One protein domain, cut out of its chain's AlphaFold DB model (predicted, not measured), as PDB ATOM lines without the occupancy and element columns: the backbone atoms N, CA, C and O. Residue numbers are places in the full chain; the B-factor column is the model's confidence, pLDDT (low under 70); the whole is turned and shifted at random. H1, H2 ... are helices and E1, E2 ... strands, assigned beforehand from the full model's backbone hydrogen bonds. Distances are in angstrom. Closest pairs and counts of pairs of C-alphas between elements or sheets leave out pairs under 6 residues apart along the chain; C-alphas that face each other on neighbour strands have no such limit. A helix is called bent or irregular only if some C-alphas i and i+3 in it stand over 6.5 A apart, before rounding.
ATOM      1  N   TRP A 146     216.353 184.707 124.661       38.22
ATOM      2  CA  TRP A 146     217.197 183.633 125.181       38.22
ATOM      3  C   TRP A 146     218.352 183.409 124.202       38.22
ATOM      4  O   TRP A 146     218.169 182.814 123.141       38.22
ATOM      5  N   GLU A 147     219.544 183.908 124.533       40.44
ATOM      6  CA  GLU A 147     220.749 183.647 123.740       40.44
ATOM      7  C   GLU A 147     221.284 182.234 124.026       40.44
ATOM      8  O   GLU A 147     221.746 181.927 125.127       40.44
ATOM      9  N   SER A 148     221.265 181.371 123.010       33.78
ATOM     10  CA  SER A 148     222.002 180.103 122.999       33.78
ATOM     11  C   SER A 148     222.645 179.884 121.627       33.78
ATOM     12  O   SER A 148     222.123 179.147 120.792       33.78
ATOM     13  N   GLY A 149     223.812 180.500 121.408       54.62
ATOM     14  CA  GLY A 149     224.584 180.405 120.158       54.62
ATOM     15  C   GLY A 149     224.222 181.488 119.127       54.62
ATOM     16  O   GLY A 149     223.869 182.592 119.512       54.62
ATOM     17  N   GLU A 150     224.320 181.185 117.823       37.91
ATOM     18  CA  GLU A 150     224.072 182.117 116.690       37.91
ATOM     19  C   GLU A 150     222.581 182.327 116.326       37.91
ATOM     20  O   GLU A 150     222.273 182.932 115.300       37.91
ATOM     21  N   SER A 151     221.640 181.842 117.142       41.84
ATOM     22  CA  SER A 151     220.206 182.097 116.954       41.84
ATOM     23  C   SER A 151     219.620 182.760 118.192       41.84
ATOM     24  O   SER A 151     219.516 182.141 119.251       41.84
ATOM     25  N   GLU A 152     219.207 184.013 118.026       44.53
ATOM     26  CA  GLU A 152     218.333 184.722 118.955       44.53
ATOM     27  C   GLU A 152     216.947 184.066 118.891       44.53
ATOM     28  O   GLU A 152     216.268 184.147 117.870       44.53
ATOM     29  N   LEU A 153     216.543 183.357 119.950       45.94
ATOM     30  CA  LEU A 153     215.182 182.832 120.083       45.94
ATOM     31  C   LEU A 153     214.383 183.778 120.972       45.94
ATOM     32  O   LEU A 153     214.658 183.907 122.171       45.94
ATOM     33  N   ASN A 154     213.384 184.435 120.385       54.53
ATOM     34  CA  ASN A 154     212.518 185.356 121.102       54.53
ATOM     35  C   ASN A 154     211.279 184.587 121.588       54.53
ATOM     36  O   ASN A 154     210.424 184.188 120.796       54.53
ATOM     37  N   ILE A 155     211.185 184.335 122.900       54.38
ATOM     38  CA  ILE A 155     210.157 183.451 123.492       54.38
ATOM     39  C   ILE A 155     208.730 183.948 123.184       54.38
ATOM     40  O   ILE A 155     207.797 183.145 123.070       54.38
ATOM     41  N   GLN A 156     208.554 185.260 123.010       52.25
ATOM     42  CA  GLN A 156     207.274 185.865 122.659       52.25
ATOM     43  C   GLN A 156     206.881 185.573 121.201       52.25
ATOM     44  O   GLN A 156     205.817 185.003 120.955       52.25
ATOM     45  N   THR A 157     207.752 185.903 120.245       53.12
ATOM     46  CA  THR A 157     207.437 185.854 118.807       53.12
ATOM     47  C   THR A 157     207.494 184.436 118.232       53.12
ATOM     48  O   THR A 157     206.668 184.079 117.393       53.12
ATOM     49  N   ASP A 158     208.414 183.597 118.716       51.62
ATOM     50  CA  ASP A 158     208.692 182.290 118.103       51.62
ATOM     51  C   ASP A 158     207.884 181.132 118.707       51.62
ATOM     52  O   ASP A 158     207.790 180.064 118.103       51.62
ATOM     53  N   VAL A 159     207.280 181.317 119.890       59.62
ATOM     54  CA  VAL A 159     206.544 180.246 120.592       59.62
ATOM     55  C   VAL A 159     205.124 180.666 120.962       59.62
ATOM     56  O   VAL A 159     204.170 179.941 120.673       59.62
ATOM     57  N   LEU A 160     204.951 181.826 121.603       59.69
ATOM     58  CA  LEU A 160     203.639 182.259 122.095       59.69
ATOM     59  C   LEU A 160     202.760 182.841 120.981       59.69
ATOM     60  O   LEU A 160     201.597 182.443 120.865       59.69
ATOM     61  N   ASP A 161     203.316 183.696 120.120       62.12
ATOM     62  CA  ASP A 161     202.575 184.301 119.008       62.12
ATOM     63  C   ASP A 161     202.155 183.270 117.947       62.12
ATOM     64  O   ASP A 161     201.117 183.430 117.300       62.12
ATOM     65  N   GLN A 162     202.896 182.161 117.827       60.16
ATOM     66  CA  GLN A 162     202.567 181.061 116.917       60.16
ATOM     67  C   GLN A 162     201.335 180.251 117.373       60.16
ATOM     68  O   GLN A 162     200.635 179.671 116.543       60.16
ATOM     69  N   ILE A 163     201.048 180.226 118.682       68.12
ATOM     70  CA  ILE A 163     199.863 179.569 119.258       68.12
ATOM     71  C   ILE A 163     198.693 180.560 119.348       68.12
ATOM     72  O   ILE A 163     197.577 180.234 118.940       68.12
ATOM     73  N   MET A 164     198.924 181.760 119.901       64.94
ATOM     74  CA  MET A 164     197.926 182.832 120.002       64.94
ATOM     75  C   MET A 164     198.598 184.212 120.228       64.94
ATOM     76  O   MET A 164     199.025 184.486 121.352       64.94
ATOM     77  N   PRO A 165     198.557 185.133 119.241       65.06
ATOM     78  CA  PRO A 165     199.245 186.440 119.278       65.06
ATOM     79  C   PRO A 165     198.894 187.379 120.446       65.06
ATOM     80  O   PRO A 165     199.624 188.312 120.748       65.06
ATOM     81  N   ALA A 166     197.748 187.180 121.104       72.44
ATOM     82  CA  ALA A 166     197.265 188.047 122.186       72.44
ATOM     83  C   ALA A 166     197.050 187.295 123.513       72.44
ATOM     84  O   ALA A 166     196.264 187.725 124.361       72.44
ATOM     85  N   MET A 167     197.740 186.165 123.714       77.31
ATOM     86  CA  MET A 167     197.563 185.338 124.913       77.31
ATOM     87  C   MET A 167     197.987 186.063 126.199       77.31
ATOM     88  O   MET A 167     197.271 186.011 127.199       77.31
ATOM     89  N   LEU A 168     199.124 186.765 126.174       76.38
ATOM     90  CA  LEU A 168     199.646 187.509 127.324       76.38
ATOM     91  C   LEU A 168     198.775 188.728 127.690       76.38
ATOM     92  O   LEU A 168     198.377 188.830 128.855       76.38
ATOM     93  N   PRO A 169     198.368 189.587 126.732       79.88
ATOM     94  CA  PRO A 169     197.349 190.613 126.962       79.88
ATOM     95  C   PRO A 169     196.055 190.072 127.585       79.88
ATOM     96  O   PRO A 169     195.505 190.650 128.528       79.88
ATOM     97  N   LEU A 170     195.572 188.924 127.102       82.56
ATOM     98  CA  LEU A 170     194.365 188.290 127.622       82.56
ATOM     99  C   LEU A 170     194.562 187.756 129.050       82.56
ATOM    100  O   LEU A 170     193.725 187.989 129.920       82.56
ATOM    101  N   ALA A 171     195.679 187.085 129.331       84.75
ATOM    102  CA  ALA A 171     195.993 186.594 130.672       84.75
ATOM    103  C   ALA A 171     196.103 187.747 131.683       84.75
ATOM    104  O   ALA A 171     195.553 187.667 132.787       84.75
ATOM    105  N   TYR A 172     196.750 188.845 131.286       82.88
ATOM    106  CA  TYR A 172     196.879 190.037 132.114       82.88
ATOM    107  C   TYR A 172     195.519 190.681 132.411       82.88
ATOM    108  O   TYR A 172     195.184 190.949 133.566       82.88
ATOM    109  N   THR A 173     194.687 190.872 131.386       85.31
ATOM    110  CA  THR A 173     193.347 191.448 131.567       85.31
ATOM    111  C   THR A 173     192.447 190.571 132.439       85.31
ATOM    112  O   THR A 173     191.733 191.103 133.294       85.31
ATOM    113  N   LEU A 174     192.524 189.241 132.322       88.19
ATOM    114  CA  LEU A 174     191.817 188.317 133.217       88.19
ATOM    115  C   LEU A 174     192.321 188.388 134.666       88.19
ATOM    116  O   LEU A 174     191.511 188.332 135.595       88.19
ATOM    117  N   LEU A 175     193.629 188.556 134.879       86.94
ATOM    118  CA  LEU A 175     194.211 188.753 136.209       86.94
ATOM    119  C   LEU A 175     193.699 190.051 136.849       86.94
ATOM    120  O   LEU A 175     193.251 190.040 138.000       86.94
ATOM    121  N   VAL A 176     193.705 191.159 136.100       85.94
ATOM    122  CA  VAL A 176     193.173 192.454 136.558       85.94
ATOM    123  C   VAL A 176     191.675 192.345 136.855       85.94
ATOM    124  O   VAL A 176     191.225 192.803 137.907       85.94
ATOM    125  N   TYR A 177     190.907 191.675 135.991       87.19
ATOM    126  CA  TYR A 177     189.483 191.406 136.211       87.19
ATOM    127  C   TYR A 177     189.236 190.599 137.497       87.19
ATOM    128  O   TYR A 177     188.351 190.930 138.293       87.19
ATOM    129  N   TRP A 178     190.045 189.569 137.752       88.75
ATOM    130  CA  TRP A 178     189.949 188.767 138.970       88.75
ATOM    131  C   TRP A 178     190.266 189.575 140.237       88.75
ATOM    132  O   TRP A 178     189.565 189.446 141.245       88.75
ATOM    133  N   LEU A 179     191.272 190.455 140.194       86.62
ATOM    134  CA  LEU A 179     191.595 191.358 141.305       86.62
ATOM    135  C   LEU A 179     190.495 192.402 141.555       86.62
ATOM    136  O   LEU A 179     190.194 192.704 142.713       86.62
ATOM    137  N   LEU A 180     189.856 192.901 140.495       88.12
ATOM    138  CA  LEU A 180     188.675 193.766 140.573       88.12
ATOM    139  C   LEU A 180     187.518 193.063 141.286       88.12
ATOM    140  O   LEU A 180     186.920 193.624 142.203       88.12
ATOM    141  N   LYS A 181     187.249 191.798 140.940       87.56
ATOM    142  CA  LYS A 181     186.208 190.989 141.595       87.56
ATOM    143  C   LYS A 181     186.490 190.749 143.084       87.56
ATOM    144  O   LYS A 181     185.556 190.576 143.862       87.56
ATOM    145  N   LYS A 182     187.760 190.786 143.502       87.19
ATOM    146  CA  LYS A 182     188.179 190.755 144.915       87.19
ATOM    147  C   LYS A 182     188.012 192.093 145.652       87.19
ATOM    148  O   LYS A 182     188.402 192.187 146.813       87.19
ATOM    149  N   GLY A 183     187.450 193.119 145.011       85.31
ATOM    150  CA  GLY A 183     187.166 194.416 145.629       85.31
ATOM    151  C   GLY A 183     188.369 195.358 145.702       85.31
ATOM    152  O   GLY A 183     188.349 196.318 146.469       85.31
ATOM    153  N   ARG A 184     189.440 195.104 144.935       83.88
ATOM    154  CA  ARG A 184     190.564 196.046 144.825       83.88
ATOM    155  C   ARG A 184     190.140 197.264 144.005       83.88
ATOM    156  O   ARG A 184     189.446 197.129 143.000       83.88
ATOM    157  N   SER A 185     190.566 198.455 144.430       87.69
ATOM    158  CA  SER A 185     190.207 199.689 143.731       87.69
ATOM    159  C   SER A 185     190.886 199.759 142.349       87.69
ATOM    160  O   SER A 185     192.058 199.380 142.242       87.69
ATOM    161  N   PRO A 186     190.210 200.275 141.303       86.50
ATOM    162  CA  PRO A 186     190.813 200.463 139.981       86.50
ATOM    163  C   PRO A 186     192.107 201.287 140.019       86.50
ATOM    164  O   PRO A 186     193.068 200.960 139.330       86.50
ATOM    165  N   LEU A 187     192.167 202.307 140.884       86.00
ATOM    166  CA  LEU A 187     193.353 203.150 141.070       86.00
ATOM    167  C   LEU A 187     194.559 202.344 141.568       86.00
ATOM    168  O   LEU A 187     195.670 202.524 141.077       86.00
ATOM    169  N   THR A 188     194.342 201.413 142.505       83.44
ATOM    170  CA  THR A 188     195.404 200.519 142.986       83.44
ATOM    171  C   THR A 188     195.910 199.609 141.869       83.44
ATOM    172  O   THR A 188     197.110 199.375 141.781       83.44
ATOM    173  N   LEU A 189     195.024 199.107 141.007       85.38
ATOM    174  CA  LEU A 189     195.408 198.216 139.907       85.38
ATOM    175  C   LEU A 189     196.221 198.944 138.839       85.38
ATOM    176  O   LEU A 189     197.227 198.407 138.384       85.38
ATOM    177  N   ILE A 190     195.848 200.181 138.504       85.31
ATOM    178  CA  ILE A 190     196.654 201.037 137.624       85.31
ATOM    179  C   ILE A 190     198.044 201.248 138.235       85.31
ATOM    180  O   ILE A 190     199.044 201.022 137.561       85.31
ATOM    181  N   GLY A 191     198.118 201.587 139.526       84.81
ATOM    182  CA  GLY A 191     199.395 201.758 140.226       84.81
ATOM    183  C   GLY A 191     200.274 200.504 140.187       84.81
ATOM    184  O   GLY A 191     201.454 200.595 139.860       84.81
ATOM    185  N   VAL A 192     199.702 199.324 140.444       84.12
ATOM    186  CA  VAL A 192     200.425 198.042 140.344       84.12
ATOM    187  C   VAL A 192     200.897 197.782 138.913       84.12
ATOM    188  O   VAL A 192     202.038 197.375 138.735       84.12
ATOM    189  N   THR A 193     200.067 198.062 137.905       84.81
ATOM    190  CA  THR A 193     200.430 197.890 136.486       84.81
ATOM    191  C   THR A 193     201.660 198.722 136.130       84.81
ATOM    192  O   THR A 193     202.601 198.212 135.531       84.81
ATOM    193  N   VAL A 194     201.680 199.991 136.547       84.31
ATOM    194  CA  VAL A 194     202.803 200.905 136.302       84.31
ATOM    195  C   VAL A 194     204.066 200.424 137.014       84.31
ATOM    196  O   VAL A 194     205.133 200.403 136.415       84.31
ATOM    197  N   VAL A 195     203.954 199.997 138.276       83.69
ATOM    198  CA  VAL A 195     205.101 199.481 139.038       83.69
ATOM    199  C   VAL A 195     205.661 198.206 138.403       83.69
ATOM    200  O   VAL A 195     206.875 198.085 138.274       83.69
ATOM    201  N   VAL A 196     204.802 197.281 137.965       82.25
ATOM    202  CA  VAL A 196     205.223 196.059 137.260       82.25
ATOM    203  C   VAL A 196     205.920 196.402 135.942       82.25
ATOM    204  O   VAL A 196     206.977 195.842 135.679       82.25
ATOM    205  N   GLY A 197     205.398 197.358 135.166       78.31
ATOM    206  CA  GLY A 197     206.040 197.818 133.930       78.31
ATOM    207  C   GLY A 197     207.409 198.466 134.164       78.31
ATOM    208  O   GLY A 197     208.370 198.141 133.476       78.31
ATOM    209  N   LEU A 198     207.541 199.324 135.182       80.06
ATOM    210  CA  LEU A 198     208.821 199.958 135.534       80.06
ATOM    211  C   LEU A 198     209.872 198.941 135.994       80.06
ATOM    212  O   LEU A 198     211.043 199.057 135.641       80.06
ATOM    213  N   ILE A 199     209.458 197.943 136.779       80.06
ATOM    214  CA  ILE A 199     210.342 196.859 137.217       80.06
ATOM    215  C   ILE A 199     210.719 195.969 136.026       80.06
ATOM    216  O   ILE A 199     211.888 195.629 135.882       80.06
ATOM    217  N   GLY A 200     209.762 195.628 135.159       72.50
ATOM    218  CA  GLY A 200     210.001 194.839 133.947       72.50
ATOM    219  C   GLY A 200     211.026 195.489 133.016       72.50
ATOM    220  O   GLY A 200     211.976 194.822 132.608       72.50
ATOM    221  N   SER A 201     210.903 196.803 132.804       73.44
ATOM    222  CA  SER A 201     211.860 197.596 132.024       73.44
ATOM    223  C   SER A 201     213.239 197.677 132.678       73.44
ATOM    224  O   SER A 201     214.256 197.541 132.005       73.44
ATOM    225  N   TYR A 202     213.309 197.800 134.008       71.25
ATOM    226  CA  TYR A 202     214.589 197.797 134.725       71.25
ATOM    227  C   TYR A 202     215.355 196.467 134.594       71.25
ATOM    228  O   TYR A 202     216.584 196.460 134.613       71.25
ATOM    229  N   PHE A 203     214.642 195.347 134.448       73.19
ATOM    230  CA  PHE A 203     215.234 194.020 134.266       73.19
ATOM    231  C   PHE A 203     215.403 193.604 132.789       73.19
ATOM    232  O   PHE A 203     215.840 192.478 132.559       73.19
ATOM    233  N   ASN A 204     215.107 194.473 131.805       63.47
ATOM    234  CA  ASN A 204     215.085 194.145 130.364       63.47
ATOM    235  C   ASN A 204     214.204 192.921 130.030       63.47
ATOM    236  O   ASN A 204     214.528 192.120 129.161       63.47
TER     237      ASN A 204
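This is residues 146 to 204 of the 206 residues of a protein of Lentibacillus halodurans (UniProt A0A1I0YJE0). A flat, open frame with an empty middle: two long helices, H2 and H3, make a V joined by a tight link at its point, and short H1 makes a corner with the other end of H2. Residues 147 to 153, at the E1 end, and residues 194 to 204, mostly the last part of H3, stick out free. The printed part has 59 residues, with one named strand and three named helices in the order E1, H1, H2, H3, and is mostly helix. It is only just loose, close to extended, with a radius of gyration of the C-alphas of 15.2 A and spans of 48 by 27 by 12 A.

E1, residues 152 to 154, pairs with no named strand, but residues 146 to 147 pair antiparallel with its residues 152 to 153. E1 and H1, residues 155 to 163, meet only through their link. H1 is only just irregular, with C-alphas 158 and 161 6.50 A apart. H1 is close to but not clearly touching H2, residues 167 to 181; their closest C-alphas, of Leu 160 and Met 167, are 7.4 A apart, and their lines are about perpendicular at 86 degrees. H2 and H3, residues 186 to 202, form a helical hairpin, running opposite ways at 37 degrees, only just a steep tilt. They only just touch, with 3 pairs of C-alphas within 8 A, through residues 176 to 180 and 186 to 189 alone; the closest C-alphas, of Val 176 and Leu 189, are 7.0 A apart. H1 and H3 are apart. Every O i to N i+4 pair is within hydrogen-bond range in H2 and H3; in H1 1 of 5 is, and 1 of 6 O i to N i+3 pairs.

E1 begins at C-alpha 152, (218.333, 184.722, 118.955), and measures 6.2 A from first to last C-alpha. H1 measures 11.8 A and H2 21.0 A, from C-alpha 167 at (197.563, 185.338, 124.913). H3 measures 24.5 A and ends at C-alpha 202, (214.589, 197.797, 134.725).

The two C-alphas farthest apart, of Glu 150 and Gly 183, are 48.5 A apart. The printed part has no cut, and its three links are tight. Mean pLDDT of the printed part is 72.0, with residues 146 to 165 and 204 under 70.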